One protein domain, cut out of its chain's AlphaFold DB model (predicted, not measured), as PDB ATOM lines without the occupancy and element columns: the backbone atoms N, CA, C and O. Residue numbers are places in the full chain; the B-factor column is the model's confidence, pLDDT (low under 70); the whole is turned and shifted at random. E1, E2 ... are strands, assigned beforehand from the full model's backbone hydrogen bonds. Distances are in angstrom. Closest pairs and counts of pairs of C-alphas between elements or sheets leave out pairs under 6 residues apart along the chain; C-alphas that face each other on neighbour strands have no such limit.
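AT A GLANCE: This is residues 58 to 125 of the 243 residues of an uncharacterized protein of Thiothrix sp. Ku-5 (UniProt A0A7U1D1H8). A small, only just strongly twisted sheet of three strands, E2, E3 and E4, makes one end of a flat body, and a two-stranded hairpin, E5 and E6, makes the other. The short strand E1 lies between them, near the middle, and the long link from E4 to E5 loops out past it. The printed part has 68 residues, with no named helix and six named strands, E1 to E6 in order along the chain; both sheets are antiparallel, in the orders E2, E3, E4 and E5, E6. The class is all strand, though under half of the residues, 28 of 68, are in named elements. The whole is only just compact, close to loose, with a radius of gyration of the C-alphas of 13.1 A and spans of 41 by 29 by 13 A.

IN THESE COORDINATES: E2, residues 70 to 75, is 14.6 A long and begins at C-alpha 70 (21.135, 38.783, 2.165). E3, residues 78 to 83, measures 15.9 A, and E4, residues 88 to 91, 10.3 A. E1, residues 58 to 60, is 6.5 A long and begins at C-alpha 58 (25.108, 25.679, 10.695). E5, residues 108 to 110, is 6.2 A long. E6, residues 120 to 125, is 16.3 A long and ends at C-alpha 125 (22.213, 12.432, 21.813).

HOW THE PARTS SIT: E2, E3 and E4 form a meander, each strand the antiparallel neighbour of the one before. In the hairpin E2 and E3, N 73 and O 80 are within hydrogen-bond range at 2.8 A; in the hairpin E3 and E4, N 81 and O 90 are, at 2.8 A. E1 pairs with no named strand, but its residues 59 to 60 pair antiparallel with residues 93 to 94. The closest C-alphas of E1 and E6, Pro 58 and Arg 120, are 5.1 A apart. In the hairpin E5 and E6, N 110 and O 120 are 2.8 A apart. E3 and E6 are apart.

THE WHOLE: The C-alphas farthest apart, Val 85 and Glu 125, are 41.0 A from each other. The printed part has no cut. The link from E4 to E5, 16 residues, is long. Residues 63 to 68, 85 and 112 to 117 have pLDDT under 70.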
ATOM      1  N   PRO A  58      24.698  24.325  10.979       88.25
ATOM      2  CA  PRO A  58      25.108  25.679  10.695       88.25
ATOM      3  C   PRO A  58      23.917  26.622  10.829       88.25
ATOM      4  O   PRO A  58      22.743  26.233  10.830       88.25
ATOM      5  N   THR A  59      24.271  27.888  10.900       88.50
ATOM      6  CA  THR A  59      23.343  28.998  10.898       88.50
ATOM      7  C   THR A  59      23.079  29.444   9.458       88.50
ATOM      8  O   THR A  59      23.987  29.458   8.628       88.50
ATOM      9  N   VAL A  60      21.828  29.763   9.129       87.75
ATOM     10  CA  VAL A  60      21.387  30.176   7.788       87.75
ATOM     11  C   VAL A  60      20.485  31.397   7.872       87.75
ATOM     12  O   VAL A  60      19.868  31.659   8.905       87.75
ATOM     13  N   CYS A  61      20.354  32.127   6.768       86.00
ATOM     14  CA  CYS A  61      19.356  33.180   6.689       86.00
ATOM     15  C   CYS A  61      17.978  32.597   6.385       86.00
ATOM     16  O   CYS A  61      17.849  31.839   5.420       86.00
ATOM     17  N   PRO A  62      16.952  32.905   7.205       81.38
ATOM     18  CA  PRO A  62      15.602  32.451   6.922       81.38
ATOM     19  C   PRO A  62      15.141  33.017   5.572       81.38
ATOM     20  O   PRO A  62      15.607  34.088   5.170       81.38
ATOM     21  N   PRO A  63      14.233  32.329   4.859       69.06
ATOM     22  CA  PRO A  63      13.681  32.853   3.619       69.06
ATOM     23  C   PRO A  63      12.999  34.198   3.894       69.06
ATOM     24  O   PRO A  63      12.003  34.273   4.613       69.06
ATOM     25  N   ILE A  64      13.562  35.266   3.332       66.38
ATOM     26  CA  ILE A  64      12.973  36.604   3.357       66.38
ATOM     27  C   ILE A  64      12.058  36.700   2.137       66.38
ATOM     28  O   ILE A  64      12.401  36.225   1.058       66.38
ATOM     29  N   SER A  65      10.882  37.301   2.299       61.38
ATOM     30  CA  SER A  65       9.815  37.376   1.287       61.38
ATOM     31  C   SER A  65      10.192  38.071  -0.033       61.38
ATOM     32  O   SER A  65       9.356  38.154  -0.928       61.38
ATOM     33  N   HIS A  66      11.424  38.565  -0.178       58.16
ATOM     34  CA  HIS A  66      11.903  39.308  -1.340       58.16
ATOM     35  C   HIS A  66      13.276  38.774  -1.792       58.16
ATOM     36  O   HIS A  66      14.113  38.483  -0.934       58.16
ATOM     37  N   PRO A  67      13.547  38.674  -3.110       53.59
ATOM     38  CA  PRO A  67      14.847  38.270  -3.642       53.59
ATOM     39  C   PRO A  67      15.861  39.398  -3.425       53.59
ATOM     40  O   PRO A  67      16.089  40.236  -4.295       53.59
ATOM     41  N   LEU A  68      16.424  39.469  -2.225       61.91
ATOM     42  CA  LEU A  68      17.397  40.485  -1.845       61.91
ATOM     43  C   LEU A  68      18.756  39.838  -1.591       61.91
ATOM     44  O   LEU A  68      18.849  38.675  -1.204       61.91
ATOM     45  N   ASN A  69      19.817  40.617  -1.797       72.44
ATOM     46  CA  ASN A  69      21.166  40.235  -1.398       72.44
ATOM     47  C   ASN A  69      21.227  40.210   0.139       72.44
ATOM     48  O   ASN A  69      21.388  41.258   0.774       72.44
ATOM     49  N   VAL A  70      21.032  39.026   0.722       78.06
ATOM     50  CA  VAL A  70      21.135  38.783   2.165       78.06
ATOM     51  C   VAL A  70      22.527  38.254   2.469       78.06
ATOM     52  O   VAL A  70      22.968  37.282   1.856       78.06
ATOM     53  N   ILE A  71      23.211  38.881   3.422       81.75
ATOM     54  CA  ILE A  71      24.509  38.411   3.906       81.75
ATOM     55  C   ILE A  71      24.401  37.979   5.365       81.75
ATOM     56  O   ILE A  71      23.726  38.623   6.166       81.75
ATOM     57  N   LEU A  72      25.083  36.886   5.706       83.75
ATOM     58  CA  LEU A  72      25.290  36.493   7.095       83.75
ATOM     59  C   LEU A  72      26.439  37.335   7.663       83.75
ATOM     60  O   LEU A  72      27.535  37.348   7.097       83.75
ATOM     61  N   ARG A  73      26.193  38.046   8.762       80.69
ATOM     62  CA  ARG A  73      27.186  38.854   9.470       80.69
ATOM     63  C   ARG A  73      27.102  38.597  10.968       80.69
ATOM     64  O   ARG A  73      26.043  38.728  11.577       80.69
ATOM     65  N   THR A  74      28.242  38.320  11.583       77.44
ATOM     66  CA  THR A  74      28.357  38.207  13.038       77.44
ATOM     67  C   THR A  74      28.430  39.604  13.654       77.44
ATOM     68  O   THR A  74      29.393  40.341  13.439       77.44
ATOM     69  N   THR A  75      27.405  39.994  14.413       72.50
ATOM     70  CA  THR A  75      27.330  41.294  15.100       72.50
ATOM     71  C   THR A  75      27.244  41.061  16.601       72.50
ATOM     72  O   THR A  75      26.333  40.384  17.070       72.50
ATOM     73  N   SER A  76      28.191  41.608  17.370       70.94
ATOM     74  CA  SER A  76      28.257  41.413  18.832       70.94
ATOM     75  C   SER A  76      28.279  39.935  19.260       70.94
ATOM     76  O   SER A  76      27.754  39.584  20.312       70.94
ATOM     77  N   GLY A  77      28.888  39.071  18.439       71.38
ATOM     78  CA  GLY A  77      29.016  37.635  18.704       71.38
ATOM     79  C   GLY A  77      27.786  36.794  18.361       71.38
ATOM     80  O   GLY A  77      27.794  35.618  18.687       71.38
ATOM     81  N   ILE A  78      26.758  37.371  17.728       77.19
ATOM     82  CA  ILE A  78      25.567  36.655  17.249       77.19
ATOM     83  C   ILE A  78      25.491  36.795  15.733       77.19
ATOM     84  O   ILE A  78      25.649  37.897  15.195       77.19
ATOM     85  N   ASP A  79      25.203  35.700  15.044       82.62
ATOM     86  CA  ASP A  79      24.997  35.724  13.602       82.62
ATOM     87  C   ASP A  79      23.646  36.337  13.250       82.62
ATOM     88  O   ASP A  79      22.583  35.866  13.674       82.62
ATOM     89  N   LYS A  80      23.688  37.370  12.413       84.81
ATOM     90  CA  LYS A  80      22.521  38.067  11.881       84.81
ATOM     91  C   LYS A  80      22.523  38.054  10.365       84.81
ATOM     92  O   LYS A  80      23.560  37.935   9.722       84.81
ATOM     93  N   CYS A  81      21.334  38.174   9.805       85.31
ATOM     94  CA  CYS A  81      21.112  38.244   8.376       85.31
ATOM     95  C   CYS A  81      20.747  39.669   7.999       85.31
ATOM     96  O   CYS A  81      19.655  40.143   8.317       85.31
ATOM     97  N   ASP A  82      21.679  40.335   7.328       84.81
ATOM     98  CA  ASP A  82      21.538  41.723   6.917       84.81
ATOM     99  C   ASP A  82      21.049  41.791   5.471       84.81
ATOM    100  O   ASP A  82      21.636  41.211   4.550       84.81
ATOM    101  N   VAL A  83      19.968  42.536   5.266       80.94
ATOM    102  CA  VAL A  83      19.403  42.844   3.955       80.94
ATOM    103  C   VAL A  83      20.074  44.108   3.428       80.94
ATOM    104  O   VAL A  83      19.726  45.219   3.834       80.94
ATOM    105  N   LEU A  84      21.016  43.952   2.493       74.19
ATOM    106  CA  LEU A  84      21.898  45.038   2.034       74.19
ATOM    107  C   LEU A  84      21.163  46.262   1.463       74.19
ATOM    108  O   LEU A  84      21.672  47.373   1.549       74.19
ATOM    109  N   VAL A  85      19.979  46.065   0.880       69.06
ATOM    110  CA  VAL A  85      19.224  47.131   0.198       69.06
ATOM    111  C   VAL A  85      18.331  47.926   1.158       69.06
ATOM    112  O   VAL A  85      18.072  49.099   0.925       69.06
ATOM    113  N   VAL A  86      17.859  47.298   2.239       71.00
ATOM    114  CA  VAL A  86      16.835  47.866   3.140       71.00
ATOM    115  C   VAL A  86      17.427  48.248   4.503       71.00
ATOM    116  O   VAL A  86      16.785  48.934   5.289       71.00
ATOM    117  N   GLY A  87      18.656  47.810   4.807       71.25
ATOM    118  CA  GLY A  87      19.287  48.024   6.113       71.25
ATOM    119  C   GLY A  87      18.612  47.250   7.251       71.25
ATOM    120  O   GLY A  87      18.871  47.520   8.421       71.25
ATOM    121  N   GLN A  88      17.735  46.298   6.923       79.50
ATOM    122  CA  GLN A  88      17.065  45.446   7.897       79.50
ATOM    123  C   GLN A  88      18.001  44.311   8.320       79.50
ATOM    124  O   GLN A  88      18.599  43.654   7.471       79.50
ATOM    125  N   SER A  89      18.080  44.057   9.624       79.88
ATOM    126  CA  SER A  89      18.816  42.934  10.202       79.88
ATOM    127  C   SER A  89      17.830  42.012  10.909       79.88
ATOM    128  O   SER A  89      17.013  42.481  11.707       79.88
ATOM    129  N   VAL A  90      17.869  40.720  10.595       83.69
ATOM    130  CA  VAL A  90      17.051  39.695  11.258       83.69
ATOM    131  C   VAL A  90      17.941  38.651  11.907       83.69
ATOM    132  O   VAL A  90      19.052  38.391  11.443       83.69
ATOM    133  N   ASP A  91      17.447  38.035  12.978       83.62
ATOM    134  CA  ASP A  91      18.163  36.932  13.599       83.62
ATOM    135  C   ASP A  91      18.270  35.773  12.609       83.62
ATOM    136  O   ASP A  91      17.328  35.419  11.893       83.62
ATOM    137  N   SER A  92      19.456  35.188  12.566       87.06
ATOM    138  CA  SER A  92      19.698  34.002  11.770       87.06
ATOM    139  C   SER A  92      18.898  32.798  12.285       87.06
ATOM    140  O   SER A  92      18.514  32.733  13.455       87.06
ATOM    141  N   ALA A  93      18.664  31.811  11.428       88.19
ATOM    142  CA  ALA A  93      17.923  30.597  11.747       88.19
ATOM    143  C   ALA A  93      18.830  29.360  11.720       88.19
ATOM    144  O   ALA A  93      19.916  29.363  11.145       88.19
ATOM    145  N   MET A  94      18.368  28.273  12.334       90.25
ATOM    146  CA  MET A  94      19.026  26.973  12.224       90.25
ATOM    147  C   MET A  94      18.770  26.365  10.843       90.25
ATOM    148  O   MET A  94      17.631  26.374  10.366       90.25
ATOM    149  N   ALA A  95      19.798  25.788  10.219       89.19
ATOM    150  CA  ALA A  95      19.604  24.988   9.015       89.19
ATOM    151  C   ALA A  95      18.677  23.783   9.288       89.19
ATOM    152  O   ALA A  95      18.749  23.194  10.369       89.19
ATOM    153  N   PRO A  96      17.836  23.357   8.327       88.25
ATOM    154  CA  PRO A  96      17.032  22.153   8.495       88.25
ATOM    155  C   PRO A  96      17.908  20.917   8.793       88.25
ATOM    156  O   PRO A  96      18.906  20.706   8.097       88.25
ATOM    157  N   PRO A  97      17.566  20.089   9.800       90.38
ATOM    158  CA  PRO A  97      18.301  18.860  10.085       90.38
ATOM    159  C   PRO A  97      18.195  17.858   8.928       90.38
ATOM    160  O   PRO A  97      17.132  17.688   8.331       90.38
ATOM    161  N   LEU A  98      19.290  17.149   8.649       89.44
ATOM    162  CA  LEU A  98      19.307  16.044   7.688       89.44
ATOM    163  C   LEU A  98      18.734  14.754   8.308       89.44
ATOM    164  O   LEU A  98      18.718  14.618   9.535       89.44
ATOM    165  N   PRO A  99      18.313  13.763   7.496       89.88
ATOM    166  CA  PRO A  99      17.925  12.450   8.008       89.88
ATOM    167  C   PRO A  99      18.985  11.855   8.949       89.88
ATOM    168  O   PRO A  99      20.179  11.861   8.648       89.88
ATOM    169  N   GLY A 100      18.543  11.353  10.107       86.75
ATOM    170  CA  GLY A 100      19.419  10.824  11.159       86.75
ATOM    171  C   GLY A 100      19.900  11.852  12.192       86.75
ATOM    172  O   GLY A 100      20.599  11.473  13.130       86.75
ATOM    173  N   TYR A 101      19.529  13.131  12.058       91.56
ATOM    174  CA  TYR A 101      19.733  14.133  13.106       91.56
ATOM    175  C   TYR A 101      18.629  14.038  14.180       91.56
ATOM    176  O   TYR A 101      17.517  13.584  13.889       91.56
ATOM    177  N   PRO A 102      18.904  14.488  15.419       90.69
ATOM    178  CA  PRO A 102      17.884  14.682  16.447       90.69
ATOM    179  C   PRO A 102      16.743  15.611  15.986       90.69
ATOM    180  O   PRO A 102      16.916  16.376  15.034       90.69
ATOM    181  N   PRO A 103      15.585  15.610  16.676       91.19
ATOM    182  CA  PRO A 103      14.526  16.572  16.388       91.19
ATOM    183  C   PRO A 103      15.025  18.010  16.577       91.19
ATOM    184  O   PRO A 103      15.853  18.278  17.446       91.19
ATOM    185  N   VAL A 104      14.465  18.944  15.802       89.44
ATOM    186  CA  VAL A 104      14.785  20.388  15.835       89.44
ATOM    187  C   VAL A 104      14.782  20.939  17.267       89.44
ATOM    188  O   VAL A 104      15.666  21.704  17.633       89.44
ATOM    189  N   SER A 105      13.845  20.493  18.108       90.69
ATOM    190  CA  SER A 105      13.713  20.922  19.508       90.69
ATOM    191  C   SER A 105      14.872  20.511  20.425       90.69
ATOM    192  O   SER A 105      14.956  21.003  21.545       90.69
ATOM    193  N   ALA A 106      15.742  19.591  19.997       91.81
ATOM    194  CA  ALA A 106      16.915  19.165  20.761       91.81
ATOM    195  C   ALA A 106      18.143  20.060  20.529       91.81
ATOM    196  O   ALA A 106      19.140  19.922  21.243       91.81
ATOM    197  N   PHE A 107      18.094  20.939  19.526       92.94
ATOM    198  CA  PHE A 107      19.183  21.848  19.203       92.94
ATOM    199  C   PHE A 107      19.084  23.133  20.014       92.94
ATOM    200  O   PHE A 107      18.024  23.747  20.125       92.94
ATOM    201  N   VAL A 108      20.223  23.564  20.545       91.50
ATOM    202  CA  VAL A 108      20.374  24.838  21.251       91.50
ATOM    203  C   VAL A 108      21.408  25.672  20.508       91.50
ATOM    204  O   VAL A 108      22.423  25.134  20.063       91.50
ATOM    205  N   ARG A 109      21.153  26.977  20.362       88.81
ATOM    206  CA  ARG A 109      22.137  27.908  19.800       88.81
ATOM    207  C   ARG A 109      23.347  27.969  20.736       88.81
ATOM    208  O   ARG A 109      23.221  28.345  21.898       88.81
ATOM    209  N   ASP A 110      24.496  27.571  20.222       86.69
ATOM    210  CA  ASP A 110      25.808  27.716  20.838       86.69
ATOM    211  C   ASP A 110      26.417  29.000  20.277       86.69
ATOM    212  O   ASP A 110      27.001  29.007  19.191       86.69
ATOM    213  N   ILE A 111      26.174  30.096  20.996       80.56
ATOM    214  CA  ILE A 111      26.729  31.409  20.680       80.56
ATOM    215  C   ILE A 111      28.213  31.330  21.036       80.56
ATOM    216  O   ILE A 111      28.562  31.246  22.218       80.56
ATOM    217  N   ASN A 112      29.086  31.300  20.028       64.69
ATOM    218  CA  ASN A 112      30.532  31.270  20.240       64.69
ATOM    219  C   ASN A 112      30.965  32.638  20.790       64.69
ATOM    220  O   ASN A 112      31.328  33.548  20.049       64.69
ATOM    221  N   GLY A 113      30.869  32.797  22.113       51.34
ATOM    222  CA  GLY A 113      31.101  34.044  22.837       51.34
ATOM    223  C   GLY A 113      32.517  34.596  22.671       51.34
ATOM    224  O   GLY A 113      33.363  34.407  23.541       51.34
ATOM    225  N   GLY A 114      32.753  35.322  21.577       50.56
ATOM    226  CA  GLY A 114      33.914  36.192  21.386       50.56
ATOM    227  C   GLY A 114      35.025  35.689  20.458       50.56
ATOM    228  O   GLY A 114      35.997  36.418  20.297       50.56
ATOM    229  N   SER A 115      34.917  34.512  19.822       56.47
ATOM    230  CA  SER A 115      35.967  34.018  18.900       56.47
ATOM    231  C   SER A 115      35.837  34.515  17.455       56.47
ATOM    232  O   SER A 115      36.731  34.272  16.651       56.47
ATOM    233  N   GLY A 116      34.756  35.229  17.114       58.91
ATOM    234  CA  GLY A 116      34.485  35.669  15.738       58.91
ATOM    235  C   GLY A 116      34.020  34.545  14.802       58.91
ATOM    236  O   GLY A 116      33.833  34.790  13.614       58.91
ATOM    237  N   ASP A 117      33.822  33.335  15.331       67.38
ATOM    238  CA  ASP A 117      33.252  32.210  14.596       67.38
ATOM    239  C   ASP A 117      31.731  32.351  14.468       67.38
ATOM    240  O   ASP A 117      31.069  32.856  15.377       67.38
ATOM    241  N   ALA A 118      31.181  31.828  13.369       72.38
ATOM    242  CA  ALA A 118      29.740  31.740  13.157       72.38
ATOM    243  C   ALA A 118      29.041  30.995  14.312       72.38
ATOM    244  O   ALA A 118      29.576  30.027  14.876       72.38
ATOM    245  N   ASP A 119      27.818  31.419  14.626       82.25
ATOM    246  CA  ASP A 119      26.904  30.696  15.500       82.25
ATOM    247  C   ASP A 119      26.708  29.282  14.957       82.25
ATOM    248  O   ASP A 119      26.643  29.035  13.745       82.25
ATOM    249  N   ARG A 120      26.524  28.335  15.868       87.44
ATOM    250  CA  ARG A 120      26.127  26.972  15.514       87.44
ATOM    251  C   ARG A 120      25.021  26.499  16.426       87.44
ATOM    252  O   ARG A 120      24.891  26.934  17.563       87.44
ATOM    253  N   PHE A 121      24.249  25.545  15.946       90.25
ATOM    254  CA  PHE A 121      23.240  24.879  16.746       90.25
ATOM    255  C   PHE A 121      23.754  23.505  17.138       90.25
ATOM    256  O   PHE A 121      24.178  22.723  16.286       90.25
ATOM    257  N   VAL A 122      23.732  23.207  18.433       92.44
ATOM    258  CA  VAL A 122      24.287  21.973  18.988       92.44
ATOM    259  C   VAL A 122      23.177  21.152  19.618       92.44
ATOM    260  O   VAL A 122      22.452  21.640  20.483       92.44
ATOM    261  N   ALA A 123      23.089  19.881  19.238       94.19
ATOM    262  CA  ALA A 123      22.294  18.881  19.945       94.19
ATOM    263  C   ALA A 123      23.200  17.784  20.509       94.19
ATOM    264  O   ALA A 123      24.266  17.481  19.959       94.19
ATOM    265  N   LYS A 124      22.770  17.168  21.613       94.00
ATOM    266  CA  LYS A 124      23.430  16.004  22.214       94.00
ATOM    267  C   LYS A 124      22.465  14.832  22.248       94.00
ATOM    268  O   LYS A 124      21.396  14.924  22.844       94.00
ATOM    269  N   GLU A 125      22.881  13.721  21.666       94.44
ATOM    270  CA  GLU A 125      22.213  12.432  21.813       94.44
ATOM    271  C   GLU A 125      22.980  11.599  22.838       94.44
ATOM    272  O   GLU A 125      24.198  11.460  22.729       94.44
TER     273      GLU A 125